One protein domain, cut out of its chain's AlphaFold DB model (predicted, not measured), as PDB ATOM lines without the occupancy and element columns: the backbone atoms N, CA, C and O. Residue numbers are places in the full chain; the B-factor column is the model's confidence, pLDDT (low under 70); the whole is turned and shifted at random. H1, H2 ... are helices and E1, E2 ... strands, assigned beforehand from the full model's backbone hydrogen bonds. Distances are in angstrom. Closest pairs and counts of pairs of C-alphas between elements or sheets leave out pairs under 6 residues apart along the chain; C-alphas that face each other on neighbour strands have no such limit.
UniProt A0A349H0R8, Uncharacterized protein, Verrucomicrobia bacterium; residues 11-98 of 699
ATOM      1  N   LYS A  11       9.694 -44.685 334.486       86.62
ATOM      2  CA  LYS A  11      10.284 -45.219 335.702       86.62
ATOM      3  C   LYS A  11       9.547 -44.657 336.908       86.62
ATOM      4  O   LYS A  11       9.506 -43.444 337.116       86.62
ATOM      5  N   VAL A  12       9.009 -45.538 337.734       89.56
ATOM      6  CA  VAL A  12       8.358 -45.167 338.986       89.56
ATOM      7  C   VAL A  12       9.425 -44.704 339.970       89.56
ATOM      8  O   VAL A  12      10.246 -45.489 340.441       89.56
ATOM      9  N   MET A  13       9.423 -43.416 340.302       87.94
ATOM     10  CA  MET A  13      10.379 -42.847 341.261       87.94
ATOM     11  C   MET A  13       9.813 -42.756 342.677       87.94
ATOM     12  O   MET A  13      10.579 -42.756 343.647       87.94
ATOM     13  N   PHE A  14       8.487 -42.714 342.797       87.06
ATOM     14  CA  PHE A  14       7.780 -42.578 344.059       87.06
ATOM     15  C   PHE A  14       6.385 -43.211 343.978       87.06
ATOM     16  O   PHE A  14       5.735 -43.153 342.937       87.06
ATOM     17  N   VAL A  15       5.934 -43.794 345.090       89.19
ATOM     18  CA  VAL A  15       4.573 -44.317 345.271       89.19
ATOM     19  C   VAL A  15       4.082 -43.843 346.630       89.19
ATOM     20  O   VAL A  15       4.727 -44.120 347.645       89.19
ATOM     21  N   PHE A  16       2.947 -43.146 346.657       87.69
ATOM     22  CA  PHE A  16       2.310 -42.720 347.901       87.69
ATOM     23  C   PHE A  16       1.919 -43.939 348.752       87.69
ATOM     24  O   PHE A  16       1.396 -44.924 348.226       87.69
ATOM     25  N   GLN A  17       2.215 -43.878 350.054       89.50
ATOM     26  CA  GLN A  17       2.068 -44.997 350.999       89.50
ATOM     27  C   GLN A  17       0.874 -44.843 351.953       89.50
ATOM     28  O   GLN A  17       0.687 -45.675 352.845       89.50
ATOM     29  N   ASP A  18       0.057 -43.806 351.796       87.81
ATOM     30  CA  ASP A  18      -1.201 -43.669 352.527       87.81
ATOM     31  C   ASP A  18      -2.228 -44.732 352.085       87.81
ATOM     32  O   ASP A  18      -2.044 -45.452 351.103       87.81
ATOM     33  N   ALA A  19      -3.305 -44.879 352.856       86.88
ATOM     34  CA  ALA A  19      -4.314 -45.910 352.617       86.88
ATOM     35  C   ALA A  19      -5.189 -45.665 351.371       86.88
ATOM     36  O   ALA A  19      -5.843 -46.601 350.916       86.88
ATOM     37  N   MET A  20      -5.217 -44.445 350.828       87.44
ATOM     38  CA  MET A  20      -6.036 -44.081 349.670       87.44
ATOM     39  C   MET A  20      -5.302 -44.305 348.341       87.44
ATOM     40  O   MET A  20      -5.947 -44.419 347.300       87.44
ATOM     41  N   SER A  21      -3.971 -44.403 348.356       90.94
ATOM     42  CA  SER A  21      -3.162 -44.695 347.170       90.94
ATOM     43  C   SER A  21      -3.493 -46.074 346.562       90.94
ATOM     44  O   SER A  21      -3.163 -47.110 347.150       90.94
ATOM     45  N   PRO A  22      -4.062 -46.144 345.339       93.12
ATOM     46  CA  PRO A  22      -4.459 -47.413 344.717       93.12
ATOM     47  C   PRO A  22      -3.270 -48.257 344.234       93.12
ATOM     48  O   PRO A  22      -3.439 -49.430 343.889       93.12
ATOM     49  N   ALA A  23      -2.076 -47.659 344.196       93.75
ATOM     50  CA  ALA A  23      -0.822 -48.295 343.805       93.75
ATOM     51  C   ALA A  23      -0.030 -48.853 345.001       93.75
ATOM     52  O   ALA A  23       0.926 -49.609 344.798       93.75
ATOM     53  N   LYS A  24      -0.417 -48.512 346.240       94.56
ATOM     54  CA  LYS A  24       0.259 -48.976 347.456       94.56
ATOM     55  C   LYS A  24       0.328 -50.504 347.496       94.56
ATOM     56  O   LYS A  24      -0.684 -51.189 347.362       94.56
ATOM     57  N   GLY A  25       1.539 -51.030 347.683       93.62
ATOM     58  CA  GLY A  25       1.807 -52.470 347.755       93.62
ATOM     59  C   GLY A  25       1.664 -53.231 346.430       93.62
ATOM     60  O   GLY A  25       1.831 -54.446 346.424       93.62
ATOM     61  N   LYS A  26       1.360 -52.545 345.318       95.75
ATOM     62  CA  LYS A  26       1.190 -53.150 343.984       95.75
ATOM     63  C   LYS A  26       2.267 -52.720 342.994       95.75
ATOM     64  O   LYS A  26       2.666 -53.513 342.151       95.75
ATOM     65  N   ILE A  27       2.703 -51.468 343.097       95.38
ATOM     66  CA  ILE A  27       3.763 -50.874 342.284       95.38
ATOM     67  C   ILE A  27       4.888 -50.437 343.219       95.38
ATOM     68  O   ILE A  27       4.626 -49.908 344.303       95.38
ATOM     69  N   ASN A  28       6.132 -50.631 342.795       94.00
ATOM     70  CA  ASN A  28       7.321 -50.306 343.568       94.00
ATOM     71  C   ASN A  28       8.171 -49.235 342.884       94.00
ATOM     72  O   ASN A  28       8.198 -49.088 341.662       94.00
ATOM     73  N   LYS A  29       8.931 -48.493 343.696       93.94
ATOM     74  CA  LYS A  29       9.981 -47.610 343.183       93.94
ATOM     75  C   LYS A  29      10.977 -48.430 342.357       93.94
ATOM     76  O   LYS A  29      11.506 -49.427 342.837       93.94
ATOM     77  N   GLY A  30      11.278 -47.959 341.154       91.81
ATOM     78  CA  GLY A  30      12.169 -48.609 340.199       91.81
ATOM     79  C   GLY A  30      11.450 -49.412 339.118       91.81
ATOM     80  O   GLY A  30      12.074 -49.675 338.092       91.81
ATOM     81  N   ASP A  31      10.166 -49.736 339.301       94.44
ATOM     82  CA  ASP A  31       9.353 -50.381 338.270       94.44
ATOM     83  C   ASP A  31       9.250 -49.502 337.021       94.44
ATOM     84  O   ASP A  31       9.249 -48.270 337.107       94.44
ATOM     85  N   MET A  32       9.148 -50.138 335.856       93.62
ATOM     86  CA  MET A  32       8.952 -49.453 334.582       93.62
ATOM     87  C   MET A  32       7.535 -49.709 334.065       93.62
ATOM     88  O   MET A  32       7.172 -50.855 333.817       93.62
ATOM     89  N   ILE A  33       6.730 -48.663 333.883       94.19
ATOM     90  CA  ILE A  33       5.400 -48.757 333.267       94.19
ATOM     91  C   ILE A  33       5.558 -48.524 331.764       94.19
ATOM     92  O   ILE A  33       6.001 -47.453 331.353       94.19
ATOM     93  N   VAL A  34       5.190 -49.519 330.957       94.81
ATOM     94  CA  VAL A  34       5.395 -49.537 329.492       94.81
ATOM     95  C   VAL A  34       4.087 -49.556 328.696       94.81
ATOM     96  O   VAL A  34       4.094 -49.560 327.469       94.81
ATOM     97  N   GLY A  35       2.951 -49.583 329.387       95.50
ATOM     98  CA  GLY A  35       1.640 -49.580 328.758       95.50
ATOM     99  C   GLY A  35       0.510 -49.639 329.773       95.50
ATOM    100  O   GLY A  35       0.732 -49.771 330.980       95.50
ATOM    101  N   ALA A  36      -0.718 -49.569 329.275       97.25
ATOM    102  CA  ALA A  36      -1.927 -49.655 330.079       97.25
ATOM    103  C   ALA A  36      -3.087 -50.266 329.279       97.25
ATOM    104  O   ALA A  36      -3.158 -50.144 328.056       97.25
ATOM    105  N   ASN A  37      -4.011 -50.929 329.975       96.75
ATOM    106  CA  ASN A  37      -5.228 -51.535 329.431       96.75
ATOM    107  C   ASN A  37      -4.968 -52.408 328.188       96.75
ATOM    108  O   ASN A  37      -5.664 -52.317 327.175       96.75
ATOM    109  N   GLY A  38      -3.925 -53.242 328.269       95.31
ATOM    110  CA  GLY A  38      -3.535 -54.184 327.216       95.31
ATOM    111  C   GLY A  38      -2.823 -53.559 326.010       95.31
ATOM    112  O   GLY A  38      -2.574 -54.267 325.036       95.31
ATOM    113  N   LYS A  39      -2.488 -52.264 326.052       95.56
ATOM    114  CA  LYS A  39      -1.789 -51.553 324.973       95.56
ATOM    115  C   LYS A  39      -0.446 -51.018 325.457       95.56
ATOM    116  O   LYS A  39      -0.377 -50.393 326.512       95.56
ATOM    117  N   ASP A  40       0.590 -51.237 324.656       94.69
ATOM    118  CA  ASP A  40       1.896 -50.607 324.860       94.69
ATOM    119  C   ASP A  40       1.846 -49.133 324.502       94.69
ATOM    120  O   ASP A  40       1.151 -48.747 323.557       94.69
ATOM    121  N   PHE A  41       2.618 -48.341 325.239       93.25
ATOM    122  CA  PHE A  41       2.908 -46.972 324.855       93.25
ATOM    123  C   PHE A  41       3.716 -46.971 323.560       93.25
ATOM    124  O   PHE A  41       4.694 -47.711 323.403       93.25
ATOM    125  N   LYS A  42       3.275 -46.168 322.598       90.56
ATOM    126  CA  LYS A  42       3.843 -46.157 321.245       90.56
ATOM    127  C   LYS A  42       4.723 -44.953 321.007       90.56
ATOM    128  O   LYS A  42       5.745 -45.081 320.318       90.56
ATOM    129  N   ASP A  43       4.314 -43.826 321.568       85.31
ATOM    130  CA  ASP A  43       4.899 -42.535 321.285       85.31
ATOM    131  C   ASP A  43       6.062 -42.274 322.244       85.31
ATOM    132  O   ASP A  43       5.999 -42.529 323.452       85.31
ATOM    133  N   GLU A  44       7.158 -41.765 321.693       81.50
ATOM    134  CA  GLU A  44       8.323 -41.401 322.488       81.50
ATOM    135  C   GLU A  44       8.028 -40.153 323.313       81.50
ATOM    136  O   GLU A  44       7.520 -39.142 322.822       81.50
ATOM    137  N   HIS A  45       8.373 -40.220 324.591       73.81
ATOM    138  CA  HIS A  45       8.396 -39.060 325.447       73.81
ATOM    139  C   HIS A  45       9.578 -38.167 325.060       73.81
ATOM    140  O   HIS A  45      10.738 -38.578 325.113       73.81
ATOM    141  N   GLY A  46       9.290 -36.918 324.695       63.16
ATOM    142  CA  GLY A  46      10.320 -35.893 324.551       63.16
ATOM    143  C   GLY A  46      10.763 -35.406 325.930       63.16
ATOM    144  O   GLY A  46       9.926 -34.988 326.721       63.16
ATOM    145  N   PHE A  47      12.062 -35.429 326.241       57.81
ATOM    146  CA  PHE A  47      12.587 -34.780 327.450       57.81
ATOM    147  C   PHE A  47      13.004 -33.340 327.118       57.81
ATOM    148  O   PHE A  47      13.972 -33.084 326.398       57.81
ATOM    149  N   HIS A  48      12.239 -32.397 327.663       61.94
ATOM    150  CA  HIS A  48      12.027 -31.058 327.121       61.94
ATOM    151  C   HIS A  48      13.264 -30.139 327.084       61.94
ATOM    152  O   HIS A  48      13.377 -29.321 326.183       61.94
ATOM    153  N   ARG A  49      14.274 -30.299 327.951       50.31
ATOM    154  CA  ARG A  49      15.421 -29.359 327.993       50.31
ATOM    155  C   ARG A  49      16.489 -29.558 326.906       50.31
ATOM    156  O   ARG A  49      17.348 -28.697 326.738       50.31
ATOM    157  N   LYS A  50      16.501 -30.702 326.213       44.41
ATOM    158  CA  LYS A  50      17.590 -31.089 325.287       44.41
ATOM    159  C   LYS A  50      17.160 -31.206 323.825       44.41
ATOM    160  O   LYS A  50      17.993 -31.503 322.975       44.41
ATOM    161  N   GLN A  51      15.884 -30.979 323.528       46.41
ATOM    162  CA  GLN A  51      15.326 -31.106 322.186       46.41
ATOM    163  C   GLN A  51      14.750 -29.756 321.761       46.41
ATOM    164  O   GLN A  51      13.788 -29.283 322.355       46.41
ATOM    165  N   ALA A  52      15.315 -29.155 320.710       40.25
ATOM    166  CA  ALA A  52      14.940 -27.827 320.207       40.25
ATOM    167  C   ALA A  52      13.451 -27.684 319.812       40.25
ATOM    168  O   ALA A  52      12.975 -26.569 319.633       40.25
ATOM    169  N   ASN A  53      12.721 -28.804 319.708       48.72
ATOM    170  CA  ASN A  53      11.318 -28.870 319.292       48.72
ATOM    171  C   ASN A  53      10.390 -29.529 320.335       48.72
ATOM    172  O   ASN A  53       9.217 -29.761 320.038       48.72
ATOM    173  N   ALA A  54      10.884 -29.879 321.528       51.34
ATOM    174  CA  ALA A  54      10.047 -30.514 322.542       51.34
ATOM    175  C   ALA A  54       9.217 -29.459 323.285       51.34
ATOM    176  O   ALA A  54       9.759 -28.552 323.911       51.34
ATOM    177  N   SER A  55       7.891 -29.599 323.238       59.09
ATOM    178  CA  SER A  55       6.934 -28.814 324.023       59.09
ATOM    179  C   SER A  55       5.812 -29.725 324.539       59.09
ATOM    180  O   SER A  55       5.300 -30.572 323.801       59.09
ATOM    181  N   GLY A  56       5.399 -29.515 325.792       65.69
ATOM    182  CA  GLY A  56       4.245 -30.175 326.410       65.69
ATOM    183  C   GLY A  56       4.525 -31.552 327.010       65.69
ATOM    184  O   GLY A  56       5.596 -31.824 327.516       65.69
ATOM    185  N   TRP A  57       3.516 -32.413 327.047       67.06
ATOM    186  CA  TRP A  57       3.625 -33.837 327.345       67.06
ATOM    187  C   TRP A  57       3.284 -34.590 326.060       67.06
ATOM    188  O   TRP A  57       2.152 -34.536 325.578       67.06
ATOM    189  N   ALA A  58       4.292 -35.218 325.461       69.81
ATOM    190  CA  ALA A  58       4.139 -36.180 324.375       69.81
ATOM    191  C   ALA A  58       4.518 -37.572 324.886       69.81
ATOM    192  O   ALA A  58       5.163 -37.704 325.933       69.81
ATOM    193  N   GLY A  59       4.132 -38.598 324.141       80.62
ATOM    194  CA  GLY A  59       4.530 -39.959 324.441       80.62
ATOM    195  C   GLY A  59       3.684 -40.633 325.506       80.62
ATOM    196  O   GLY A  59       2.530 -40.280 325.771       80.62
ATOM    197  N   ALA A  60       4.337 -41.570 326.171       85.38
ATOM    198  CA  ALA A  60       3.746 -42.453 327.146       85.38
ATOM    199  C   ALA A  60       2.848 -41.780 328.233       85.38
ATOM    200  O   ALA A  60       1.883 -42.431 328.640       85.38
ATOM    201  N   PRO A  61       3.029 -40.520 328.719       83.00
ATOM    202  CA  PRO A  61       2.208 -40.071 329.835       83.00
ATOM    203  C   PRO A  61       0.906 -39.437 329.343       83.00
ATOM    204  O   PRO A  61      -0.106 -39.499 330.036       83.00
ATOM    205  N   PHE A  62       0.894 -38.935 328.105       84.75
ATOM    206  CA  PHE A  62      -0.337 -38.604 327.400       84.75
ATOM    207  C   PHE A  62      -1.175 -39.873 327.180       84.75
ATOM    208  O   PHE A  62      -2.365 -39.891 327.487       84.75
ATOM    209  N   GLU A  63      -0.548 -40.967 326.732       90.38
ATOM    210  CA  GLU A  63      -1.216 -42.265 326.563       90.38
ATOM    211  C   GLU A  63      -1.739 -42.830 327.900       90.38
ATOM    212  O   GLU A  63      -2.854 -43.356 327.958       90.38
ATOM    213  N   LEU A  64      -0.989 -42.660 328.997       91.62
ATOM    214  CA  LEU A  64      -1.435 -43.027 330.344       91.62
ATOM    215  C   LEU A  64      -2.642 -42.197 330.805       91.62
ATOM    216  O   LEU A  64      -3.575 -42.765 331.370       91.62
ATOM    217  N   ALA A  65      -2.664 -40.885 330.546       91.69
ATOM    218  CA  ALA A  65      -3.798 -40.024 330.890       91.69
ATOM    219  C   ALA A  65      -5.098 -40.511 330.228       91.69
ATOM    220  O   ALA A  65      -6.141 -40.589 330.879       91.69
ATOM    221  N   LEU A  66      -5.025 -40.910 328.953       92.44
ATOM    222  CA  LEU A  66      -6.163 -41.487 328.233       92.44
ATOM    223  C   LEU A  66      -6.618 -42.815 328.855       92.44
ATOM    224  O   LEU A  66      -7.815 -43.034 329.034       92.44
ATOM    225  N   ALA A  67      -5.677 -43.685 329.236       95.69
ATOM    226  CA  ALA A  67      -6.000 -44.949 329.896       95.69
ATOM    227  C   ALA A  67      -6.635 -44.744 331.285       95.69
ATOM    228  O   ALA A  67      -7.572 -45.466 331.641       95.69
ATOM    229  N   ILE A  68      -6.169 -43.754 332.053       95.44
ATOM    230  CA  ILE A  68      -6.768 -43.352 333.334       95.44
ATOM    231  C   ILE A  68      -8.209 -42.885 333.113       95.44
ATOM    232  O   ILE A  68      -9.118 -43.407 333.762       95.44
ATOM    233  N   GLU A  69      -8.440 -41.963 332.173       95.06
ATOM    234  CA  GLU A  69      -9.779 -41.446 331.865       95.06
ATOM    235  C   GLU A  69     -10.738 -42.564 331.427       95.06
ATOM    236  O   GLU A  69     -11.862 -42.644 331.927       95.06
ATOM    237  N   ASP A  70     -10.295 -43.461 330.545       95.94
ATOM    238  CA  ASP A  70     -11.090 -44.606 330.085       95.94
ATOM    239  C   ASP A  70     -11.483 -45.547 331.225       95.94
ATOM    240  O   ASP A  70     -12.605 -46.061 331.243       95.94
ATOM    241  N   SER A  71     -10.573 -45.760 332.176       97.38
ATOM    242  CA  SER A  71     -10.799 -46.627 333.335       97.38
ATOM    243  C   SER A  71     -11.765 -45.969 334.321       97.38
ATOM    244  O   SER A  71     -12.766 -46.570 334.710       97.38
ATOM    245  N   GLN A  72     -11.535 -44.698 334.668       94.94
ATOM    246  CA  GLN A  72     -12.422 -43.902 335.530       94.94
ATOM    247  C   GLN A  72     -13.818 -43.688 334.926       94.94
ATOM    248  O   GLN A  72     -14.777 -43.468 335.665       94.94
ATOM    249  N   GLY A  73     -13.929 -43.761 333.597       95.06
ATOM    250  CA  GLY A  73     -15.179 -43.747 332.842       95.06
ATOM    251  C   GLY A  73     -16.035 -45.006 332.961       95.06
ATOM    252  O   GLY A  73     -17.178 -44.991 332.507       95.06
ATOM    253  N   LYS A  74     -15.487 -46.087 333.525       95.38
ATOM    254  CA  LYS A  74     -16.145 -47.385 333.696       95.38
ATOM    255  C   LYS A  74     -16.215 -47.741 335.184       95.38
ATOM    256  O   LYS A  74     -16.844 -47.033 335.961       95.38
ATOM    257  N   ASP A  75     -15.569 -48.830 335.579       95.81
ATOM    258  CA  ASP A  75     -15.500 -49.357 336.939       95.81
ATOM    259  C   ASP A  75     -14.229 -48.919 337.682       95.81
ATOM    260  O   ASP A  75     -14.010 -49.337 338.815       95.81
ATOM    261  N   GLY A  76     -13.388 -48.074 337.078       95.88
ATOM    262  CA  GLY A  76     -12.142 -47.588 337.667       95.88
ATOM    263  C   GLY A  76     -10.976 -48.575 337.589       95.88
ATOM    264  O   GLY A  76      -9.882 -48.237 338.041       95.88
ATOM    265  N   LYS A  77     -11.153 -49.769 337.016       98.00
ATOM    266  CA  LYS A  77     -10.068 -50.746 336.907       98.00
ATOM    267  C   LYS A  77      -9.067 -50.318 335.828       98.00
ATOM    268  O   LYS A  77      -9.406 -50.285 334.649       98.00
ATOM    269  N   LEU A  78      -7.832 -50.030 336.238       97.94
ATOM    270  CA  LEU A  78      -6.715 -49.707 335.350       97.94
ATOM    271  C   LEU A  78      -5.671 -50.824 335.413       97.94
ATOM    272  O   LEU A  78      -5.079 -51.080 336.464       97.94
ATOM    273  N   ASP A  79      -5.429 -51.466 334.274       98.25
ATOM    274  CA  ASP A  79      -4.448 -52.542 334.143       98.25
ATOM    275  C   ASP A  79      -3.133 -51.981 333.592       98.25
ATOM    276  O   ASP A  79      -3.017 -51.701 332.401       98.25
ATOM    277  N   LEU A  80      -2.132 -51.803 334.451       97.94
ATOM    278  CA  LEU A  80      -0.809 -51.316 334.060       97.94
ATOM    279  C   LEU A  80       0.054 -52.461 333.528       97.94
ATOM    280  O   LEU A  80       0.095 -53.541 334.117       97.94
ATOM    281  N   ILE A  81       0.793 -52.213 332.449       97.31
ATOM    282  CA  ILE A  81       1.825 -53.122 331.941       97.31
ATOM    283  C   ILE A  81       3.158 -52.681 332.542       97.31
ATOM    284  O   ILE A  81       3.644 -51.587 332.253       97.31
ATOM    285  N   VAL A  82       3.735 -53.528 333.391       96.62
ATOM    286  CA  VAL A  82       4.881 -53.196 334.244       96.62
ATOM    287  C   VAL A  82       6.038 -54.160 333.990       96.62
ATOM    288  O   VAL A  82       5.829 -55.366 333.832       96.62
ATOM    289  N   LEU A  83       7.262 -53.635 333.983       95.94
ATOM    290  CA  LEU A  83       8.509 -54.385 334.121       95.94
ATOM    291  C   LEU A  83       9.031 -54.165 335.557       95.94
ATOM    292  O   LEU A  83       9.574 -53.091 335.852       95.94
ATOM    293  N   PRO A  84       8.816 -55.120 336.484       93.81
ATOM    294  CA  PRO A  84       9.225 -54.954 337.874       93.81
ATOM    295  C   PRO A  84      10.744 -54.824 338.005       93.81
ATOM    296  O   PRO A  84      11.486 -55.627 337.439       93.81
ATOM    297  N   GLY A  85      11.213 -53.823 338.751       87.56
ATOM    298  CA  GLY A  85      12.647 -53.564 338.935       87.56
ATOM    299  C   GLY A  85      13.386 -52.958 337.729       87.56
ATOM    300  O   GLY A  85      14.607 -52.810 337.792       87.56
ATOM    301  N   GLY A  86      12.682 -52.577 336.656       87.69
ATOM    302  CA  GLY A  86      13.244 -51.869 335.497       87.69
ATOM    303  C   GLY A  86      13.259 -52.701 334.210       87.69
ATOM    304  O   GLY A  86      12.524 -53.676 334.090       87.69
ATOM    305  N   ASP A  87      14.100 -52.325 333.242       82.38
ATOM    306  CA  ASP A  87      14.065 -52.850 331.859       82.38
ATOM    307  C   ASP A  87      14.277 -54.373 331.734       82.38
ATOM    308  O   ASP A  87      13.820 -54.985 330.774       82.38
ATOM    309  N   ASN A  88      14.918 -55.001 332.724       83.88
ATOM    310  CA  ASN A  88      15.132 -56.455 332.771       83.88
ATOM    311  C   ASN A  88      13.983 -57.218 333.457       83.88
ATOM    312  O   ASN A  88      14.030 -58.444 333.578       83.88
ATOM    313  N   GLY A  89      12.972 -56.506 333.960       86.31
ATOM    314  CA  GLY A  89      11.831 -57.082 334.656       86.31
ATOM    315  C   GLY A  89      10.949 -57.916 333.730       86.31
ATOM    316  O   GLY A  89      10.674 -57.537 332.591       86.31
ATOM    317  N   LYS A  90      10.435 -59.048 334.227       93.31
ATOM    318  CA  LYS A  90       9.450 -59.832 333.475       93.31
ATOM    319  C   LYS A  90       8.157 -59.034 333.348       93.31
ATOM    320  O   LYS A  90       7.503 -58.718 334.343       93.31
ATOM    321  N   ARG A  91       7.759 -58.790 332.103       95.88
ATOM    322  CA  ARG A  91       6.509 -58.119 331.757       95.88
ATOM    323  C   ARG A  91       5.311 -58.743 332.468       95.88
ATOM    324  O   ARG A  91       5.024 -59.928 332.297       95.88
ATOM    325  N   THR A  92       4.625 -57.922 333.253       96.62
ATOM    326  CA  THR A  92       3.523 -58.322 334.130       96.62
ATOM    327  C   THR A  92       2.390 -57.304 334.031       96.62
ATOM    328  O   THR A  92       2.630 -56.122 333.800       96.62
ATOM    329  N   THR A  93       1.146 -57.760 334.186       97.88
ATOM    330  CA  THR A  93      -0.016 -56.869 334.306       97.88
ATOM    331  C   THR A  93      -0.331 -56.646 335.779       97.88
ATOM    332  O   THR A  93      -0.503 -57.614 336.519       97.88
ATOM    333  N   VAL A  94      -0.411 -55.386 336.201       97.81
ATOM    334  CA  VAL A  94      -0.748 -54.984 337.571       97.81
ATOM    335  C   VAL A  94      -2.043 -54.177 337.556       97.81
ATOM    336  O   VAL A  94      -2.088 -53.071 337.023       97.81
ATOM    337  N   SER A  95      -3.095 -54.721 338.169       97.94
ATOM    338  CA  SER A  95      -4.400 -54.059 338.267       97.94
ATOM    339  C   SER A  95      -4.477 -53.124 339.477       97.94
ATOM    340  O   SER A  95      -4.389 -53.558 340.637       97.94
ATOM    341  N   ILE A  96      -4.730 -51.841 339.229       96.50
ATOM    342  CA  ILE A  96      -5.035 -50.845 340.262       96.50
ATOM    343  C   ILE A  96      -6.488 -50.375 340.147       96.50
ATOM    344  O   ILE A  96      -7.060 -50.331 339.061       96.50
ATOM    345  N   GLN A  97      -7.100 -50.066 341.292       96.00
ATOM    346  CA  GLN A  97      -8.505 -49.674 341.372       96.00
ATOM    347  C   GLN A  97      -8.589 -48.168 341.589       96.00
ATOM    348  O   GLN A  97      -8.366 -47.686 342.696       96.00
ATOM    349  N   LEU A  98      -8.891 -47.425 340.533       94.56
ATOM    350  CA  LEU A  98      -9.137 -45.992 340.609       94.56
ATOM    351  C   LEU A  98     -10.570 -45.727 341.074       94.56
ATOM    352  O   LEU A  98     -11.459 -46.567 340.918       94.56
TER     353      LEU A  98
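AT A GLANCE: This is residues 11 to 98 of the 699 residues of an uncharacterized protein of Verrucomicrobia bacterium (UniProt A0A349H0R8). There is little regular structure: a small, strongly twisted sheet of three strands with helix H1 slantwise over one face, and long loops, residues 11 to 31 and 37 to 59. The printed part has 88 residues, 31 in named elements, ordered E1 H1 E2 E3; the sheet E1 E2 E3 is antiparallel, the class mixed. It is compact, radius of gyration of the C-alphas 13.7 A, spanning 41 by 31 by 25 A.

IN THESE COORDINATES: E1, residues 32 to 36, 11.8 A long, begins at C-alpha (8.952, -49.453, 334.582). H1, residues 60 to 72, measures 18.3 A; E2, residues 77 to 83, 19.1 A; E3, residues 92 to 97, 16.5 A, ending at C-alpha (-8.505, -49.674, 341.372).

HOW THE PARTS SIT: Within hydrogen-bond range are N 34 and O 81 between E1 and E2, and N 80 and O 94 in the hairpin E2 and E3, each 2.9 A. H1, every O i to N i+4 pair within range, makes two layers, helix on one sheet face, at height 8.1 A; its closest C-alphas to E1 are Ala 67 and Ala 36, 6.2 A.

THE WHOLE: The farthest C-alphas, Ala 19 and Ala 52, are 41.8 A apart. The printed part has no cut; E1 to H1 is a long link. Residues 46 to 58 have pLDDT under 70.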